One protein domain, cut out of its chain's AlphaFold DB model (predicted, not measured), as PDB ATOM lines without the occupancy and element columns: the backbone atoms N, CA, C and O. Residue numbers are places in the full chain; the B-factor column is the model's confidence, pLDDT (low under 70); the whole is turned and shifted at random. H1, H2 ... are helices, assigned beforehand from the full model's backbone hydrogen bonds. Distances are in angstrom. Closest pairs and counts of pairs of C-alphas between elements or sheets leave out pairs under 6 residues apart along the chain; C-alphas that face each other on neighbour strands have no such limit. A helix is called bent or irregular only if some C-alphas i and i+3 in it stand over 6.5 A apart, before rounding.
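This is residues 26 to 141 of the 276 residues of an uncharacterized protein of marine sediment metagenome (UniProt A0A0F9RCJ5). A small body of helices has a long helical arm sticking out at each end, residues 26 to 36 of H1 and residues 126 to 141 of H5. In the body, H1b and H2 fold back on each other as a helical hairpin, the short helix H4 crosses H2, and the shorter H3 sits beside one end of H4. The printed part has 116 residues with five named helices, H1 to H5 in order along the chain, and no named strand, and its class is all helix. The whole is loose, with a radius of gyration of the C-alphas of 17.6 A, and spans 67 by 28 by 25 A, the two arms making much of the length.

H1, residues 26 to 61, was assigned as one helix by its hydrogen bonds, but it is bent: C-alphas 44 and 47 are 6.6 A apart. Its arm H1a, residues 26 to 44, begins with C-alpha 26 at (14.738, 51.504, -34.419) and is 27.9 A long; its arm H1b, residues 47 to 61, is 21.2 A long. H2, residues 66 to 86, is 30.4 A long and begins with C-alpha 66 at (23.733, 12.759, -1.748). H3 is residues 91 to 98 and H4 residues 103 to 113. H5, residues 118 to 141, is 34.4 A long and ends with C-alpha 141 at (50.809, 16.365, 10.460).

H1a and H1b stand at a steep tilt of 41 degrees. H1a touches no helix but is near H2. H1b and H2 form a helical hairpin and touch, closest at the C-alphas of Ala 59 and Ala 66, 3.9 A, with a shallow tilt of 23 degrees, opposite ways. H2 is the hub. It touches H4 about perpendicular, at 84 degrees, closest at the C-alphas of Ile 75 and Gly 113, 4.5 A. H2 and H3 only just touch, with 3 pairs of C-alphas within 8 A, and only at the corner; Cys 84 and Phe 91 have the closest C-alphas, 5.8 A. H3 touches H4, closest at the C-alphas of Glu 96 and Tyr 103, 6.2 A. With residues 118 to 122 alone, H5 touches residues 71 to 75 of H2, closest at the C-alphas of Leu 71 and Lys 119, 6.9 A. H3 and H5 are apart. In H1a, H1b, H2, H3, H4 and H5 every O i to N i+4 pair is within hydrogen-bond range.

The two farthest C-alphas, of Lys 26 and Ala 141, are 67.5 A apart. Without the stretches that stand free, the body of 89 residues spans 40 by 26 by 18 A. The printed part has no cut, and its four links are tight. The mean pLDDT of the printed part is 93.1; residues 26 to 27 are under 70.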
ATOM      1  N   LYS A  26      14.399  52.880 -34.000       67.12
ATOM      2  CA  LYS A  26      14.738  51.504 -34.419       67.12
ATOM      3  C   LYS A  26      15.659  50.773 -33.430       67.12
ATOM      4  O   LYS A  26      15.612  49.549 -33.375       67.12
ATOM      5  N   ALA A  27      16.496  51.492 -32.678       69.50
ATOM      6  CA  ALA A  27      17.333  50.895 -31.635       69.50
ATOM      7  C   ALA A  27      16.494  50.474 -30.417       69.50
ATOM      8  O   ALA A  27      16.593  49.333 -29.979       69.50
ATOM      9  N   LEU A  28      15.589  51.347 -29.958       70.62
ATOM     10  CA  LEU A  28      14.692  51.058 -28.834       70.62
ATOM     11  C   LEU A  28      13.778  49.854 -29.100       70.62
ATOM     12  O   LEU A  28      13.637  49.003 -28.228       70.62
ATOM     13  N   ALA A  29      13.214  49.731 -30.308       70.88
ATOM     14  CA  ALA A  29      12.384  48.577 -30.669       70.88
ATOM     15  C   ALA A  29      13.171  47.251 -30.613       70.88
ATOM     16  O   ALA A  29      12.709  46.279 -30.019       70.88
ATOM     17  N   LYS A  30      14.406  47.230 -31.138       75.38
ATOM     18  CA  LYS A  30      15.279  46.045 -31.069       75.38
ATOM     19  C   LYS A  30      15.656  45.670 -29.635       75.38
ATOM     20  O   LYS A  30      15.817  44.487 -29.345       75.38
ATOM     21  N   ASP A  31      15.801  46.652 -28.750       75.44
ATOM     22  CA  ASP A  31      16.100  46.399 -27.341       75.44
ATOM     23  C   ASP A  31      14.881  45.867 -26.577       75.44
ATOM     24  O   ASP A  31      15.038  45.013 -25.706       75.44
ATOM     25  N   MET A  32      13.664  46.311 -26.916       78.12
ATOM     26  CA  MET A  32      12.439  45.756 -26.328       78.12
ATOM     27  C   MET A  32      12.188  44.311 -26.771       78.12
ATOM     28  O   MET A  32      11.891  43.474 -25.921       78.12
ATOM     29  N   ASP A  33      12.407  43.990 -28.049       75.50
ATOM     30  CA  ASP A  33      12.283  42.613 -28.550       75.50
ATOM     31  C   ASP A  33      13.305  41.667 -27.903       75.50
ATOM     32  O   ASP A  33      12.976  40.528 -27.568       75.50
ATOM     33  N   LYS A  34      14.544  42.133 -27.686       81.06
ATOM     34  CA  LYS A  34      15.558  41.370 -26.939       81.06
ATOM     35  C   LYS A  34      15.110  41.114 -25.503       81.06
ATOM     36  O   LYS A  34      15.090  39.966 -25.078       81.06
ATOM     37  N   LYS A  35      14.654  42.153 -24.797       82.44
ATOM     38  CA  LYS A  35      14.150  42.021 -23.422       82.44
ATOM     39  C   LYS A  35      12.962  41.065 -23.324       82.44
ATOM     40  O   LYS A  35      12.900  40.277 -22.389       82.44
ATOM     41  N   ALA A  36      12.035  41.099 -24.281       81.06
ATOM     42  CA  ALA A  36      10.903  40.176 -24.302       81.06
ATOM     43  C   ALA A  36      11.364  38.714 -24.459       81.06
ATOM     44  O   ALA A  36      10.904  37.845 -23.717       81.06
ATOM     45  N   LYS A  37      12.323  38.450 -25.359       83.38
ATOM     46  CA  LYS A  37      12.925  37.115 -25.535       83.38
ATOM     47  C   LYS A  37      13.679  36.653 -24.289       83.38
ATOM     48  O   LYS A  37      13.553  35.490 -23.904       83.38
ATOM     49  N   ASP A  38      14.391  37.560 -23.626       85.38
ATOM     50  CA  ASP A  38      15.085  37.269 -22.371       85.38
ATOM     51  C   ASP A  38      14.082  36.895 -21.264       85.38
ATOM     52  O   ASP A  38      14.281  35.904 -20.568       85.38
ATOM     53  N   ILE A  39      12.957  37.612 -21.142       88.12
ATOM     54  CA  ILE A  39      11.920  37.334 -20.130       88.12
ATOM     55  C   ILE A  39      11.270  35.963 -20.340       88.12
ATOM     56  O   ILE A  39      11.117  35.211 -19.377       88.12
ATOM     57  N   VAL A  40      10.888  35.620 -21.576       88.00
ATOM     58  CA  VAL A  40      10.316  34.294 -21.883       88.00
ATOM     59  C   VAL A  40      11.313  33.197 -21.516       88.00
ATOM     60  O   VAL A  40      10.961  32.211 -20.874       88.00
ATOM     61  N   SER A  41      12.586  33.428 -21.818       86.62
ATOM     62  CA  SER A  41      13.664  32.495 -21.509       86.62
ATOM     63  C   SER A  41      13.924  32.313 -20.026       86.62
ATOM     64  O   SER A  41      14.123  31.191 -19.565       86.62
ATOM     65  N   LEU A  42      13.852  33.394 -19.255       88.62
ATOM     66  CA  LEU A  42      13.950  33.330 -17.803       88.62
ATOM     67  C   LEU A  42      12.770  32.568 -17.183       88.62
ATOM     68  O   LEU A  42      12.973  31.839 -16.216       88.62
ATOM     69  N   ARG A  43      11.560  32.671 -17.753       92.56
ATOM     70  CA  ARG A  43      10.393  31.903 -17.280       92.56
ATOM     71  C   ARG A  43      10.563  30.399 -17.474       92.56
ATOM     72  O   ARG A  43      10.175  29.640 -16.593       92.56
ATOM     73  N   GLU A  44      11.158  29.975 -18.585       92.94
ATOM     74  CA  GLU A  44      11.430  28.556 -18.849       92.94
ATOM     75  C   GLU A  44      12.580  27.999 -17.999       92.94
ATOM     76  O   GLU A  44      12.539  26.846 -17.579       92.94
ATOM     77  N   LEU A  45      13.588  28.822 -17.689       94.19
ATOM     78  CA  LEU A  45      14.710  28.436 -16.826       94.19
ATOM     79  C   LEU A  45      14.353  28.440 -15.327       94.19
ATOM     80  O   LEU A  45      15.007  27.758 -14.540       94.19
ATOM     81  N   ALA A  46      13.316  29.172 -14.916       95.81
ATOM     82  CA  ALA A  46      12.875  29.257 -13.522       95.81
ATOM     83  C   ALA A  46      12.500  27.903 -12.871       95.81
ATOM     84  O   ALA A  46      12.930  27.655 -11.742       95.81
ATOM     85  N   PRO A  47      11.714  27.001 -13.498       97.56
ATOM     86  CA  PRO A  47      11.470  25.674 -12.930       97.56
ATOM     87  C   PRO A  47      12.746  24.825 -12.851       97.56
ATOM     88  O   PRO A  47      12.929  24.124 -11.859       97.56
ATOM     89  N   VAL A  48      13.649  24.940 -13.832       97.25
ATOM     90  CA  VAL A  48      14.930  24.213 -13.845       97.25
ATOM     91  C   VAL A  48      15.807  24.648 -12.671       97.25
ATOM     92  O   VAL A  48      16.315  23.807 -11.937       97.25
ATOM     93  N   ALA A  49      15.912  25.958 -12.427       97.38
ATOM     94  CA  ALA A  49      16.628  26.496 -11.273       97.38
ATOM     95  C   ALA A  49      16.072  25.981  -9.935       97.38
ATOM     96  O   ALA A  49      16.837  25.620  -9.041       97.38
ATOM     97  N   ARG A  50      14.740  25.914  -9.800       98.06
ATOM     98  CA  ARG A  50      14.099  25.384  -8.589       98.06
ATOM     99  C   ARG A  50      14.427  23.909  -8.365       98.06
ATOM    100  O   ARG A  50      14.777  23.555  -7.244       98.06
ATOM    101  N   ASP A  51      14.359  23.069  -9.400       97.75
ATOM    102  CA  ASP A  51      14.694  21.642  -9.270       97.75
ATOM    103  C   ASP A  51      16.181  21.441  -8.922       97.75
ATOM    104  O   ASP A  51      16.505  20.673  -8.016       97.75
ATOM    105  N   ILE A  52      17.084  22.222  -9.533       97.94
ATOM    106  CA  ILE A  52      18.516  22.216  -9.187       97.94
ATOM    107  C   ILE A  52      18.718  22.516  -7.697       97.94
ATOM    108  O   ILE A  52      19.412  21.763  -7.012       97.94
ATOM    109  N   ASN A  53      18.107  23.584  -7.176       98.06
ATOM    110  CA  ASN A  53      18.267  23.955  -5.767       98.06
ATOM    111  C   ASN A  53      17.692  22.890  -4.826       98.06
ATOM    112  O   ASN A  53      18.359  22.524  -3.863       98.06
ATOM    113  N   VAL A  54      16.524  22.318  -5.142       97.94
ATOM    114  CA  VAL A  54      15.928  21.224  -4.353       97.94
ATOM    115  C   VAL A  54      16.837  19.994  -4.338       97.94
ATOM    116  O   VAL A  54      16.998  19.350  -3.302       97.94
ATOM    117  N   ARG A  55      17.465  19.648  -5.466       97.12
ATOM    118  CA  ARG A  55      18.409  18.521  -5.535       97.12
ATOM    119  C   ARG A  55      19.679  18.798  -4.742       97.12
ATOM    120  O   ARG A  55      20.143  17.913  -4.030       97.12
ATOM    121  N   LEU A  56      20.223  20.009  -4.819       96.88
ATOM    122  CA  LEU A  56      21.399  20.395  -4.037       96.88
ATOM    123  C   LEU A  56      21.107  20.421  -2.532       96.88
ATOM    124  O   LEU A  56      21.939  19.973  -1.746       96.88
ATOM    125  N   GLU A  57      19.916  20.866  -2.135       96.69
ATOM    126  CA  GLU A  57      19.460  20.831  -0.748       96.69
ATOM    127  C   GLU A  57      19.302  19.387  -0.254       96.69
ATOM    128  O   GLU A  57      19.910  19.008   0.749       96.69
ATOM    129  N   LYS A  58      18.611  18.528  -1.012       96.56
ATOM    130  CA  LYS A  58      18.516  17.091  -0.700       96.56
ATOM    131  C   LYS A  58      19.887  16.429  -0.629       96.56
ATOM    132  O   LYS A  58      20.115  15.587   0.232       96.56
ATOM    133  N   ALA A  59      20.825  16.835  -1.482       95.81
ATOM    134  CA  ALA A  59      22.191  16.337  -1.440       95.81
ATOM    135  C   ALA A  59      23.003  16.804  -0.224       95.81
ATOM    136  O   ALA A  59      24.052  16.225   0.062       95.81
ATOM    137  N   SER A  60      22.572  17.874   0.441       94.12
ATOM    138  CA  SER A  60      23.161  18.333   1.699       94.12
ATOM    139  C   SER A  60      22.552  17.640   2.921       94.12
ATOM    140  O   SER A  60      23.233  17.516   3.930       94.12
ATOM    141  N   GLN A  61      21.305  17.165   2.816       94.31
ATOM    142  CA  GLN A  61      20.559  16.544   3.916       94.31
ATOM    143  C   GLN A  61      20.636  15.008   3.927       94.31
ATOM    144  O   GLN A  61      20.606  14.400   4.992       94.31
ATOM    145  N   ALA A  62      20.693  14.359   2.760       86.25
ATOM    146  CA  ALA A  62      20.598  12.904   2.645       86.25
ATOM    147  C   ALA A  62      21.975  12.250   2.454       86.25
ATOM    148  O   ALA A  62      22.430  12.100   1.321       86.25
ATOM    149  N   ASP A  63      22.603  11.776   3.532       74.00
ATOM    150  CA  ASP A  63      23.947  11.170   3.481       74.00
ATOM    151  C   ASP A  63      24.050   9.946   2.550       74.00
ATOM    152  O   ASP A  63      25.066   9.753   1.882       74.00
ATOM    153  N   GLY A  64      22.985   9.144   2.432       89.62
ATOM    154  CA  GLY A  64      22.983   7.942   1.586       89.62
ATOM    155  C   GLY A  64      22.747   8.195   0.090       89.62
ATOM    156  O   GLY A  64      23.250   7.447  -0.741       89.62
ATOM    157  N   LYS A  65      21.999   9.250  -0.270       92.94
ATOM    158  CA  LYS A  65      21.614   9.575  -1.665       92.94
ATOM    159  C   LYS A  65      22.180  10.907  -2.153       92.94
ATOM    160  O   LYS A  65      21.787  11.415  -3.204       92.94
ATOM    161  N   ALA A  66      23.119  11.484  -1.406       93.56
ATOM    162  CA  ALA A  66      23.733  12.759  -1.748       93.56
ATOM    163  C   ALA A  66      24.356  12.743  -3.147       93.56
ATOM    164  O   ALA A  66      24.290  13.736  -3.872       93.56
ATOM    165  N   PHE A  67      24.940  11.610  -3.539       92.31
ATOM    166  CA  PHE A  67      25.608  11.457  -4.827       92.31
ATOM    167  C   PHE A  67      24.631  11.488  -5.996       92.31
ATOM    168  O   PHE A  67      24.841  12.266  -6.924       92.31
ATOM    169  N   ASP A  68      23.537  10.735  -5.911       95.69
ATOM    170  CA  ASP A  68      22.520  10.699  -6.962       95.69
ATOM    171  C   ASP A  68      21.904  12.082  -7.170       95.69
ATOM    172  O   ASP A  68      21.753  12.542  -8.300       95.69
ATOM    173  N   HIS A  69      21.619  12.797  -6.081       97.25
ATOM    174  CA  HIS A  69      21.085  14.152  -6.163       97.25
ATOM    175  C   HIS A  69      22.094  15.159  -6.739       97.25
ATOM    176  O   HIS A  69      21.700  16.001  -7.548       97.25
ATOM    177  N   ARG A  70      23.392  15.059  -6.402       95.88
ATOM    178  CA  ARG A  70      24.445  15.904  -7.006       95.88
ATOM    179  C   ARG A  70      24.626  15.625  -8.488       95.88
ATOM    180  O   ARG A  70      24.723  16.569  -9.265       95.88
ATOM    181  N   LEU A  71      24.649  14.353  -8.873       96.88
ATOM    182  CA  LEU A  71      24.737  13.932 -10.265       96.88
ATOM    183  C   LEU A  71      23.555  14.476 -11.066       96.88
ATOM    184  O   LEU A  71      23.722  15.087 -12.117       96.88
ATOM    185  N   ALA A  72      22.350  14.302 -10.532       97.56
ATOM    186  CA  ALA A  72      21.145  14.728 -11.209       97.56
ATOM    187  C   ALA A  72      21.039  16.265 -11.285       97.56
ATOM    188  O   ALA A  72      20.465  16.780 -12.241       97.56
ATOM    189  N   ALA A  73      21.610  17.000 -10.323       97.94
ATOM    190  CA  ALA A  73      21.775  18.452 -10.408       97.94
ATOM    191  C   ALA A  73      22.837  18.864 -11.447       97.94
ATOM    192  O   ALA A  73      22.631  19.837 -12.166       97.94
ATOM    193  N   ALA A  74      23.946  18.124 -11.563       97.88
ATOM    194  CA  ALA A  74      24.999  18.378 -12.551       97.88
ATOM    195  C   ALA A  74      24.477  18.272 -13.994       97.88
ATOM    196  O   ALA A  74      24.703  19.181 -14.791       97.88
ATOM    197  N   ILE A  75      23.699  17.227 -14.294       97.88
ATOM    198  CA  ILE A  75      23.057  17.035 -15.608       97.88
ATOM    199  C   ILE A  75      22.082  18.187 -15.914       97.88
ATOM    200  O   ILE A  75      22.057  18.729 -17.015       97.88
ATOM    201  N   GLN A  76      21.299  18.627 -14.924       97.88
ATOM    202  CA  GLN A  76      20.376  19.755 -15.113       97.88
ATOM    203  C   GLN A  76      21.081  21.097 -15.298       97.88
ATOM    204  O   GLN A  76      20.592  21.953 -16.035       97.88
ATOM    205  N   LEU A  77      22.219  21.291 -14.636       98.00
ATOM    206  CA  LEU A  77      23.043  22.481 -14.807       98.00
ATOM    207  C   LEU A  77      23.660  22.547 -16.206       98.00
ATOM    208  O   LEU A  77      23.731  23.634 -16.777       98.00
ATOM    209  N   GLU A  78      24.063  21.409 -16.766       98.12
ATOM    210  CA  GLU A  78      24.508  21.331 -18.156       98.12
ATOM    211  C   GLU A  78      23.365  21.667 -19.125       98.12
ATOM    212  O   GLU A  78      23.501  22.571 -19.950       98.12
ATOM    213  N   PHE A  79      22.190  21.061 -18.941       97.25
ATOM    214  CA  PHE A  79      21.003  21.397 -19.728       97.25
ATOM    215  C   PHE A  79      20.665  22.900 -19.662       97.25
ATOM    216  O   PHE A  79      20.360  23.533 -20.677       97.25
ATOM    217  N   ALA A  80      20.755  23.507 -18.474       97.62
ATOM    218  CA  ALA A  80      20.540  24.940 -18.292       97.62
ATOM    219  C   ALA A  80      21.607  25.792 -19.004       97.62
ATOM    220  O   ALA A  80      21.263  26.832 -19.576       97.62
ATOM    221  N   ARG A  81      22.879  25.362 -19.001       98.00
ATOM    222  CA  ARG A  81      23.965  26.010 -19.754       98.00
ATOM    223  C   ARG A  81      23.646  26.012 -21.244       98.00
ATOM    224  O   ARG A  81      23.655  27.083 -21.848       98.00
ATOM    225  N   ASP A  82      23.291  24.862 -21.800       97.81
ATOM    226  CA  ASP A  82      22.996  24.717 -23.227       97.81
ATOM    227  C   ASP A  82      21.765  25.541 -23.638       97.81
ATOM    228  O   ASP A  82      21.730  26.161 -24.703       97.81
ATOM    229  N   MET A  83      20.754  25.621 -22.767       95.81
ATOM    230  CA  MET A  83      19.590  26.491 -22.962       95.81
ATOM    231  C   MET A  83      19.962  27.977 -22.934       95.81
ATOM    232  O   MET A  83      19.453  28.754 -23.749       95.81
ATOM    233  N   CYS A  84      20.856  28.385 -22.031       96.19
ATOM    234  CA  CYS A  84      21.366  29.754 -21.990       96.19
ATOM    235  C   CYS A  84      22.192  30.080 -23.241       96.19
ATOM    236  O   CYS A  84      22.027  31.162 -23.802       96.19
ATOM    237  N   GLU A  85      23.017  29.146 -23.717       96.44
ATOM    238  CA  GLU A  85      23.837  29.310 -24.919       96.44
ATOM    239  C   GLU A  85      22.978  29.457 -26.182       96.44
ATOM    240  O   GLU A  85      23.117  30.444 -26.910       96.44
ATOM    241  N   LYS A  86      21.992  28.569 -26.374       95.25
ATOM    242  CA  LYS A  86      21.017  28.647 -27.481       95.25
ATOM    243  C   LYS A  86      20.288  29.995 -27.524       95.25
ATOM    244  O   LYS A  86      19.940  30.485 -28.599       95.25
ATOM    245  N   ARG A  87      20.076  30.614 -26.361       93.06
ATOM    246  CA  ARG A  87      19.351  31.887 -26.199       93.06
ATOM    247  C   ARG A  87      20.268  33.104 -26.065       93.06
ATOM    248  O   ARG A  87      19.767  34.220 -25.966       93.06
ATOM    249  N   LYS A  88      21.593  32.914 -26.113       94.69
ATOM    250  CA  LYS A  88      22.620  33.958 -25.933       94.69
ATOM    251  C   LYS A  88      22.511  34.702 -24.593       94.69
ATOM    252  O   LYS A  88      22.846  35.885 -24.503       94.69
ATOM    253  N   LEU A  89      22.060  34.008 -23.550       94.12
ATOM    254  CA  LEU A  89      22.022  34.511 -22.178       94.12
ATOM    255  C   LEU A  89      23.370  34.279 -21.488       94.12
ATOM    256  O   LEU A  89      24.040  33.270 -21.703       94.12
ATOM    257  N   ASN A  90      23.768  35.202 -20.611       95.94
ATOM    258  CA  ASN A  90      24.988  35.039 -19.825       95.94
ATOM    259  C   ASN A  90      24.750  34.034 -18.684       95.94
ATOM    260  O   ASN A  90      24.211  34.397 -17.637       95.94
ATOM    261  N   PHE A  91      25.180  32.784 -18.891       97.31
ATOM    262  CA  PHE A  91      25.004  31.688 -17.934       97.31
ATOM    263  C   PHE A  91      25.571  32.004 -16.542       97.31
ATOM    264  O   PHE A  91      24.947  31.662 -15.544       97.31
ATOM    265  N   LYS A  92      26.704  32.719 -16.454       97.81
ATOM    266  CA  LYS A  92      27.303  33.108 -15.168       97.81
ATOM    267  C   LYS A  92      26.360  33.991 -14.351       97.81
ATOM    268  O   LYS A  92      26.059  33.664 -13.209       97.81
ATOM    269  N   LYS A  93      25.837  35.058 -14.965       97.06
ATOM    270  CA  LYS A  93      24.885  35.966 -14.301       97.06
ATOM    271  C   LYS A  93      23.588  35.256 -13.924       97.06
ATOM    272  O   LYS A  93      23.012  35.541 -12.883       97.06
ATOM    273  N   TRP A  94      23.123  34.342 -14.776       96.62
ATOM    274  CA  TRP A  94      21.934  33.550 -14.481       96.62
ATOM    275  C   TRP A  94      22.157  32.630 -13.273       96.62
ATOM    276  O   TRP A  94      21.333  32.629 -12.360       96.62
ATOM    277  N   ALA A  95      23.277  31.905 -13.231       97.50
ATOM    278  CA  ALA A  95      23.598  30.983 -12.146       97.50
ATOM    279  C   ALA A  95      23.763  31.705 -10.800       97.50
ATOM    280  O   ALA A  95      23.204  31.248  -9.811       97.50
ATOM    281  N   GLU A  96      24.447  32.856 -10.772       97.38
ATOM    282  CA  GLU A  96      24.636  33.669  -9.556       97.38
ATOM    283  C   GLU A  96      23.314  34.150  -8.934       97.38
ATOM    284  O   GLU A  96      23.231  34.314  -7.720       97.38
ATOM    285  N   VAL A  97      22.281  34.373  -9.751       97.31
ATOM    286  CA  VAL A  97      20.967  34.844  -9.278       97.31
ATOM    287  C   VAL A  97      20.039  33.687  -8.903       97.31
ATOM    288  O   VAL A  97      19.207  33.836  -8.012       97.31
ATOM    289  N   ASN A  98      20.136  32.548  -9.594       97.56
ATOM    290  CA  ASN A  98      19.127  31.489  -9.518       97.56
ATOM    291  C   ASN A  98      19.574  30.243  -8.742       97.56
ATOM    292  O   ASN A  98      18.717  29.463  -8.332       97.56
ATOM    293  N   VAL A  99      20.877  30.027  -8.546       97.56
ATOM    294  CA  VAL A  99      21.421  28.832  -7.887       97.56
ATOM    295  C   VAL A  99      22.060  29.228  -6.557       97.56
ATOM    296  O   VAL A  99      22.856  30.158  -6.503       97.56
ATOM    297  N   SER A 100      21.746  28.511  -5.474       96.88
ATOM    298  CA  SER A 100      22.222  28.863  -4.121       96.88
ATOM    299  C   SER A 100      23.729  28.655  -3.903       96.88
ATOM    300  O   SER A 100      24.291  29.151  -2.932       96.88
ATOM    301  N   GLN A 101      24.388  27.888  -4.773       96.94
ATOM    302  CA  GLN A 101      25.815  27.576  -4.682       96.94
ATOM    303  C   GLN A 101      26.673  28.623  -5.397       96.94
ATOM    304  O   GLN A 101      26.241  29.262  -6.353       96.94
ATOM    305  N   SER A 102      27.936  28.751  -4.982       97.69
ATOM    306  CA  SER A 102      28.885  29.648  -5.646       97.69
ATOM    307  C   SER A 102      29.132  29.245  -7.106       97.69
ATOM    308  O   SER A 102      29.133  28.060  -7.455       97.69
ATOM    309  N   TYR A 103      29.407  30.234  -7.964       97.69
ATOM    310  CA  TYR A 103      29.629  29.998  -9.394       97.69
ATOM    311  C   TYR A 103      30.773  29.010  -9.673       97.69
ATOM    312  O   TYR A 103      30.676  28.211 -10.598       97.69
ATOM    313  N   GLU A 104      31.827  28.994  -8.854       97.12
ATOM    314  CA  GLU A 104      32.927  28.027  -8.991       97.12
ATOM    315  C   GLU A 104      32.472  26.579  -8.752       97.12
ATOM    316  O   GLU A 104      32.895  25.661  -9.458       97.12
ATOM    317  N   THR A 105      31.577  26.362  -7.788       96.25
ATOM    318  CA  THR A 105      30.972  25.045  -7.546       96.25
ATOM    319  C   THR A 105      30.063  24.657  -8.705       96.25
ATOM    320  O   THR A 105      30.149  23.535  -9.202       96.25
ATOM    321  N   VAL A 106      29.246  25.599  -9.188       97.69
ATOM    322  CA  VAL A 106      28.385  25.392 -10.360       97.69
ATOM    323  C   VAL A 106      29.218  25.033 -11.591       97.69
ATOM    324  O   VAL A 106      28.907  24.062 -12.268       97.69
ATOM    325  N   LYS A 107      30.321  25.742 -11.845       97.94
ATOM    326  CA  LYS A 107      31.239  25.480 -12.960       97.94
ATOM    327  C   LYS A 107      31.806  24.058 -12.919       97.94
ATOM    328  O   LYS A 107      31.835  23.392 -13.950       97.94
ATOM    329  N   LYS A 108      32.211  23.574 -11.738       97.00
ATOM    330  CA  LYS A 108      32.685  22.190 -11.559       97.00
ATOM    331  C   LYS A 108      31.580  21.169 -11.825       97.00
ATOM    332  O   LYS A 108      31.823  20.185 -12.510       97.00
ATOM    333  N   LEU A 109      30.364  21.409 -11.330       97.06
ATOM    334  CA  LEU A 109      29.224  20.517 -11.569       97.06
ATOM    335  C   LEU A 109      28.809  20.491 -13.043       97.06
ATOM    336  O   LEU A 109      28.533  19.423 -13.569       97.06
ATOM    337  N   VAL A 110      28.831  21.634 -13.725       98.12
ATOM    338  CA  VAL A 110      28.589  21.719 -15.173       98.12
ATOM    339  C   VAL A 110      29.638  20.926 -15.951       98.12
ATOM    340  O   VAL A 110      29.292  20.243 -16.905       98.12
ATOM    341  N   GLN A 111      30.909  20.974 -15.539       97.69
ATOM    342  CA  GLN A 111      31.964  20.169 -16.159       97.69
ATOM    343  C   GLN A 111      31.738  18.663 -15.958       97.69
ATOM    344  O   GLN A 111      32.007  17.890 -16.867       97.69
ATOM    345  N   VAL A 112      31.231  18.253 -14.790       97.69
ATOM    346  CA  VAL A 112      30.848  16.856 -14.522       97.69
ATOM    347  C   VAL A 112      29.635  16.445 -15.360       97.69
ATOM    348  O   VAL A 112      29.621  15.342 -15.890       97.69
ATOM    349  N   GLY A 113      28.636  17.321 -15.493       97.25
ATOM    350  CA  GLY A 113      27.453  17.075 -16.320       97.25
ATOM    351  C   GLY A 113      27.775  16.951 -17.809       97.25
ATOM    352  O   GLY A 113      27.165  16.130 -18.473       97.25
ATOM    353  N   ALA A 114      28.767  17.703 -18.292       97.94
ATOM    354  CA  ALA A 114      29.196  17.720 -19.693       97.94
ATOM    355  C   ALA A 114      30.178  16.601 -20.092       97.94
ATOM    356  O   ALA A 114      30.683  16.616 -21.212       97.94
ATOM    357  N   ALA A 115      30.533  15.695 -19.178       98.00
ATOM    358  CA  ALA A 115      31.381  14.548 -19.493       98.00
ATOM    359  C   ALA A 115      30.560  13.433 -20.160       98.00
ATOM    360  O   ALA A 115      29.374  13.301 -19.866       98.00
ATOM    361  N   ASP A 116      31.202  12.593 -20.980       97.31
ATOM    362  CA  ASP A 116      30.532  11.469 -21.657       97.31
ATOM    363  C   ASP A 116      29.843  10.526 -20.655       97.31
ATOM    364  O   ASP A 116      28.696  10.128 -20.850       97.31
ATOM    365  N   ASP A 117      30.515  10.259 -19.525       97.06
ATOM    366  CA  ASP A 117      29.986   9.504 -18.389       97.06
ATOM    367  C   ASP A 117      29.976  10.357 -17.102       97.06
ATOM    368  O   ASP A 117      30.930  10.327 -16.306       97.06
ATOM    369  N   PRO A 118      28.879  11.086 -16.814       96.69
ATOM    370  CA  PRO A 118      28.796  11.987 -15.662       96.69
ATOM    371  C   PRO A 118      28.998  11.292 -14.307       96.69
ATOM    372  O   PRO A 118      29.479  11.901 -13.350       96.69
ATOM    373  N   LYS A 119      28.654  10.000 -14.213       96.38
ATOM    374  CA  LYS A 119      28.859   9.183 -13.004       96.38
ATOM    375  C   LYS A 119      30.343   8.995 -12.697       96.38
ATOM    376  O   LYS A 119      30.771   9.304 -11.587       96.38
ATOM    377  N   LEU A 120      31.116   8.551 -13.691       96.81
ATOM    378  CA  LEU A 120      32.558   8.341 -13.556       96.81
ATOM    379  C   LEU A 120      33.276   9.665 -13.278       96.81
ATOM    380  O   LEU A 120      34.087   9.747 -12.358       96.81
ATOM    381  N   ALA A 121      32.898  10.742 -13.973       96.62
ATOM    382  CA  ALA A 121      33.464  12.071 -13.737       96.62
ATOM    383  C   ALA A 121      33.234  12.579 -12.298       96.62
ATOM    384  O   ALA A 121      34.112  13.217 -11.700       96.62
ATOM    385  N   LEU A 122      32.066  12.290 -11.710       93.69
ATOM    386  CA  LEU A 122      31.758  12.661 -10.329       93.69
ATOM    387  C   LEU A 122      32.588  11.847  -9.325       93.69
ATOM    388  O   LEU A 122      33.092  12.405  -8.340       93.69
ATOM    389  N   GLU A 123      32.764  10.549  -9.573       95.00
ATOM    390  CA  GLU A 123      33.624   9.678  -8.766       95.00
ATOM    391  C   GLU A 123      35.095  10.103  -8.831       95.00
ATOM    392  O   GLU A 123      35.735  10.234  -7.784       95.00
ATOM    393  N   ASP A 124      35.599  10.442 -10.016       95.56
ATOM    394  CA  ASP A 124      36.949  10.970 -10.216       95.56
ATOM    395  C   ASP A 124      37.171  12.274  -9.452       95.56
ATOM    396  O   ASP A 124      38.185  12.445  -8.766       95.56
ATOM    397  N   MET A 125      36.206  13.198  -9.511       92.81
ATOM    398  CA  MET A 125      36.264  14.435  -8.730       92.81
ATOM    399  C   MET A 125      36.325  14.129  -7.224       92.81
ATOM    400  O   MET A 125      37.065  14.779  -6.479       92.81
ATOM    401  N   ARG A 126      35.584  13.116  -6.759       91.69
ATOM    402  CA  ARG A 126      35.604  12.681  -5.358       91.69
ATOM    403  C   ARG A 126      36.957  12.095  -4.970       91.69
ATOM    404  O   ARG A 126      37.481  12.456  -3.914       91.69
ATOM    405  N   LEU A 127      37.525  11.217  -5.793       95.00
ATOM    406  CA  LEU A 127      38.834  10.611  -5.548       95.00
ATOM    407  C   LEU A 127      39.933  11.678  -5.505       95.00
ATOM    408  O   LEU A 127      40.726  11.687  -4.562       95.00
ATOM    409  N   LYS A 128      39.904  12.647  -6.429       94.50
ATOM    410  CA  LYS A 128      40.814  13.806  -6.434       94.50
ATOM    411  C   LYS A 128      40.681  14.643  -5.161       94.50
ATOM    412  O   LYS A 128      41.686  14.937  -4.519       94.50
ATOM    413  N   ASN A 129      39.457  14.960  -4.736       92.56
ATOM    414  CA  ASN A 129      39.224  15.711  -3.498       92.56
ATOM    415  C   ASN A 129      39.668  14.930  -2.249       92.56
ATOM    416  O   ASN A 129      40.231  15.513  -1.323       92.56
ATOM    417  N   LYS A 130      39.447  13.610  -2.214       95.38
ATOM    418  CA  LYS A 130      39.895  12.739  -1.117       95.38
ATOM    419  C   LYS A 130      41.422  12.694  -1.040       95.38
ATOM    420  O   LYS A 130      41.965  12.831   0.053       95.38
ATOM    421  N   ALA A 131      42.100  12.549  -2.178       95.25
ATOM    422  CA  ALA A 131      43.557  12.561  -2.261       95.25
ATOM    423  C   ALA A 131      44.138  13.919  -1.839       95.25
ATOM    424  O   ALA A 131      45.033  13.959  -0.999       95.25
ATOM    425  N   ALA A 132      43.572  15.027  -2.328       93.88
ATOM    426  CA  ALA A 132      43.990  16.374  -1.944       93.88
ATOM    427  C   ALA A 132      43.802  16.630  -0.438       93.88
ATOM    428  O   ALA A 132      44.711  17.121   0.228       93.88
ATOM    429  N   ASN A 133      42.657  16.238   0.130       93.19
ATOM    430  CA  ASN A 133      42.404  16.381   1.565       93.19
ATOM    431  C   ASN A 133      43.317  15.493   2.416       93.19
ATOM    432  O   ASN A 133      43.743  15.921   3.487       93.19
ATOM    433  N   ARG A 134      43.633  14.277   1.955       95.25
ATOM    434  CA  ARG A 134      44.615  13.407   2.612       95.25
ATOM    435  C   ARG A 134      46.001  14.051   2.592       95.25
ATOM    436  O   ARG A 134      46.572  14.243   3.655       95.25
ATOM    437  N   ALA A 135      46.466  14.510   1.432       94.69
ATOM    438  CA  ALA A 135      47.753  15.193   1.297       94.69
ATOM    439  C   ALA A 135      47.849  16.459   2.170       94.69
ATOM    440  O   ALA A 135      48.879  16.712   2.789       94.69
ATOM    441  N   LEU A 136      46.766  17.239   2.283       92.25
ATOM    442  CA  LEU A 136      46.713  18.397   3.181       92.25
ATOM    443  C   LEU A 136      46.814  18.000   4.658       92.25
ATOM    444  O   LEU A 136      47.443  18.717   5.435       92.25
ATOM    445  N   ARG A 137      46.193  16.886   5.059       92.44
ATOM    446  CA  ARG A 137      46.299  16.365   6.429       92.44
ATOM    447  C   ARG A 137      47.701  15.848   6.713       92.44
ATOM    448  O   ARG A 137      48.259  16.220   7.737       92.44
ATOM    449  N   ASP A 138      48.280  15.089   5.791       91.88
ATOM    450  CA  ASP A 138      49.633  14.548   5.921       91.88
ATOM    451  C   ASP A 138      50.665  15.686   6.014       91.88
ATOM    452  O   ASP A 138      51.516  15.681   6.902       91.88
ATOM    453  N   ARG A 139      50.517  16.739   5.193       89.50
ATOM    454  CA  ARG A 139      51.353  17.951   5.265       89.50
ATOM    455  C   ARG A 139      51.189  18.713   6.581       89.50
ATOM    456  O   ARG A 139      52.157  19.248   7.104       89.50
ATOM    457  N   LYS A 140      49.970  18.807   7.121       87.94
ATOM    458  CA  LYS A 140      49.753  19.438   8.433       87.94
ATOM    459  C   LYS A 140      50.368  18.608   9.559       87.94
ATOM    460  O   LYS A 140      50.954  19.185  10.466       87.94
ATOM    461  N   ALA A 141      50.262  17.283   9.473       85.94
ATOM    462  CA  ALA A 141      50.809  16.365  10.460       85.94
ATOM    463  C   ALA A 141      52.345  16.372  10.485       85.94
ATOM    464  O   ALA A 141      52.919  16.271  11.569       85.94
TER     465      ALA A 141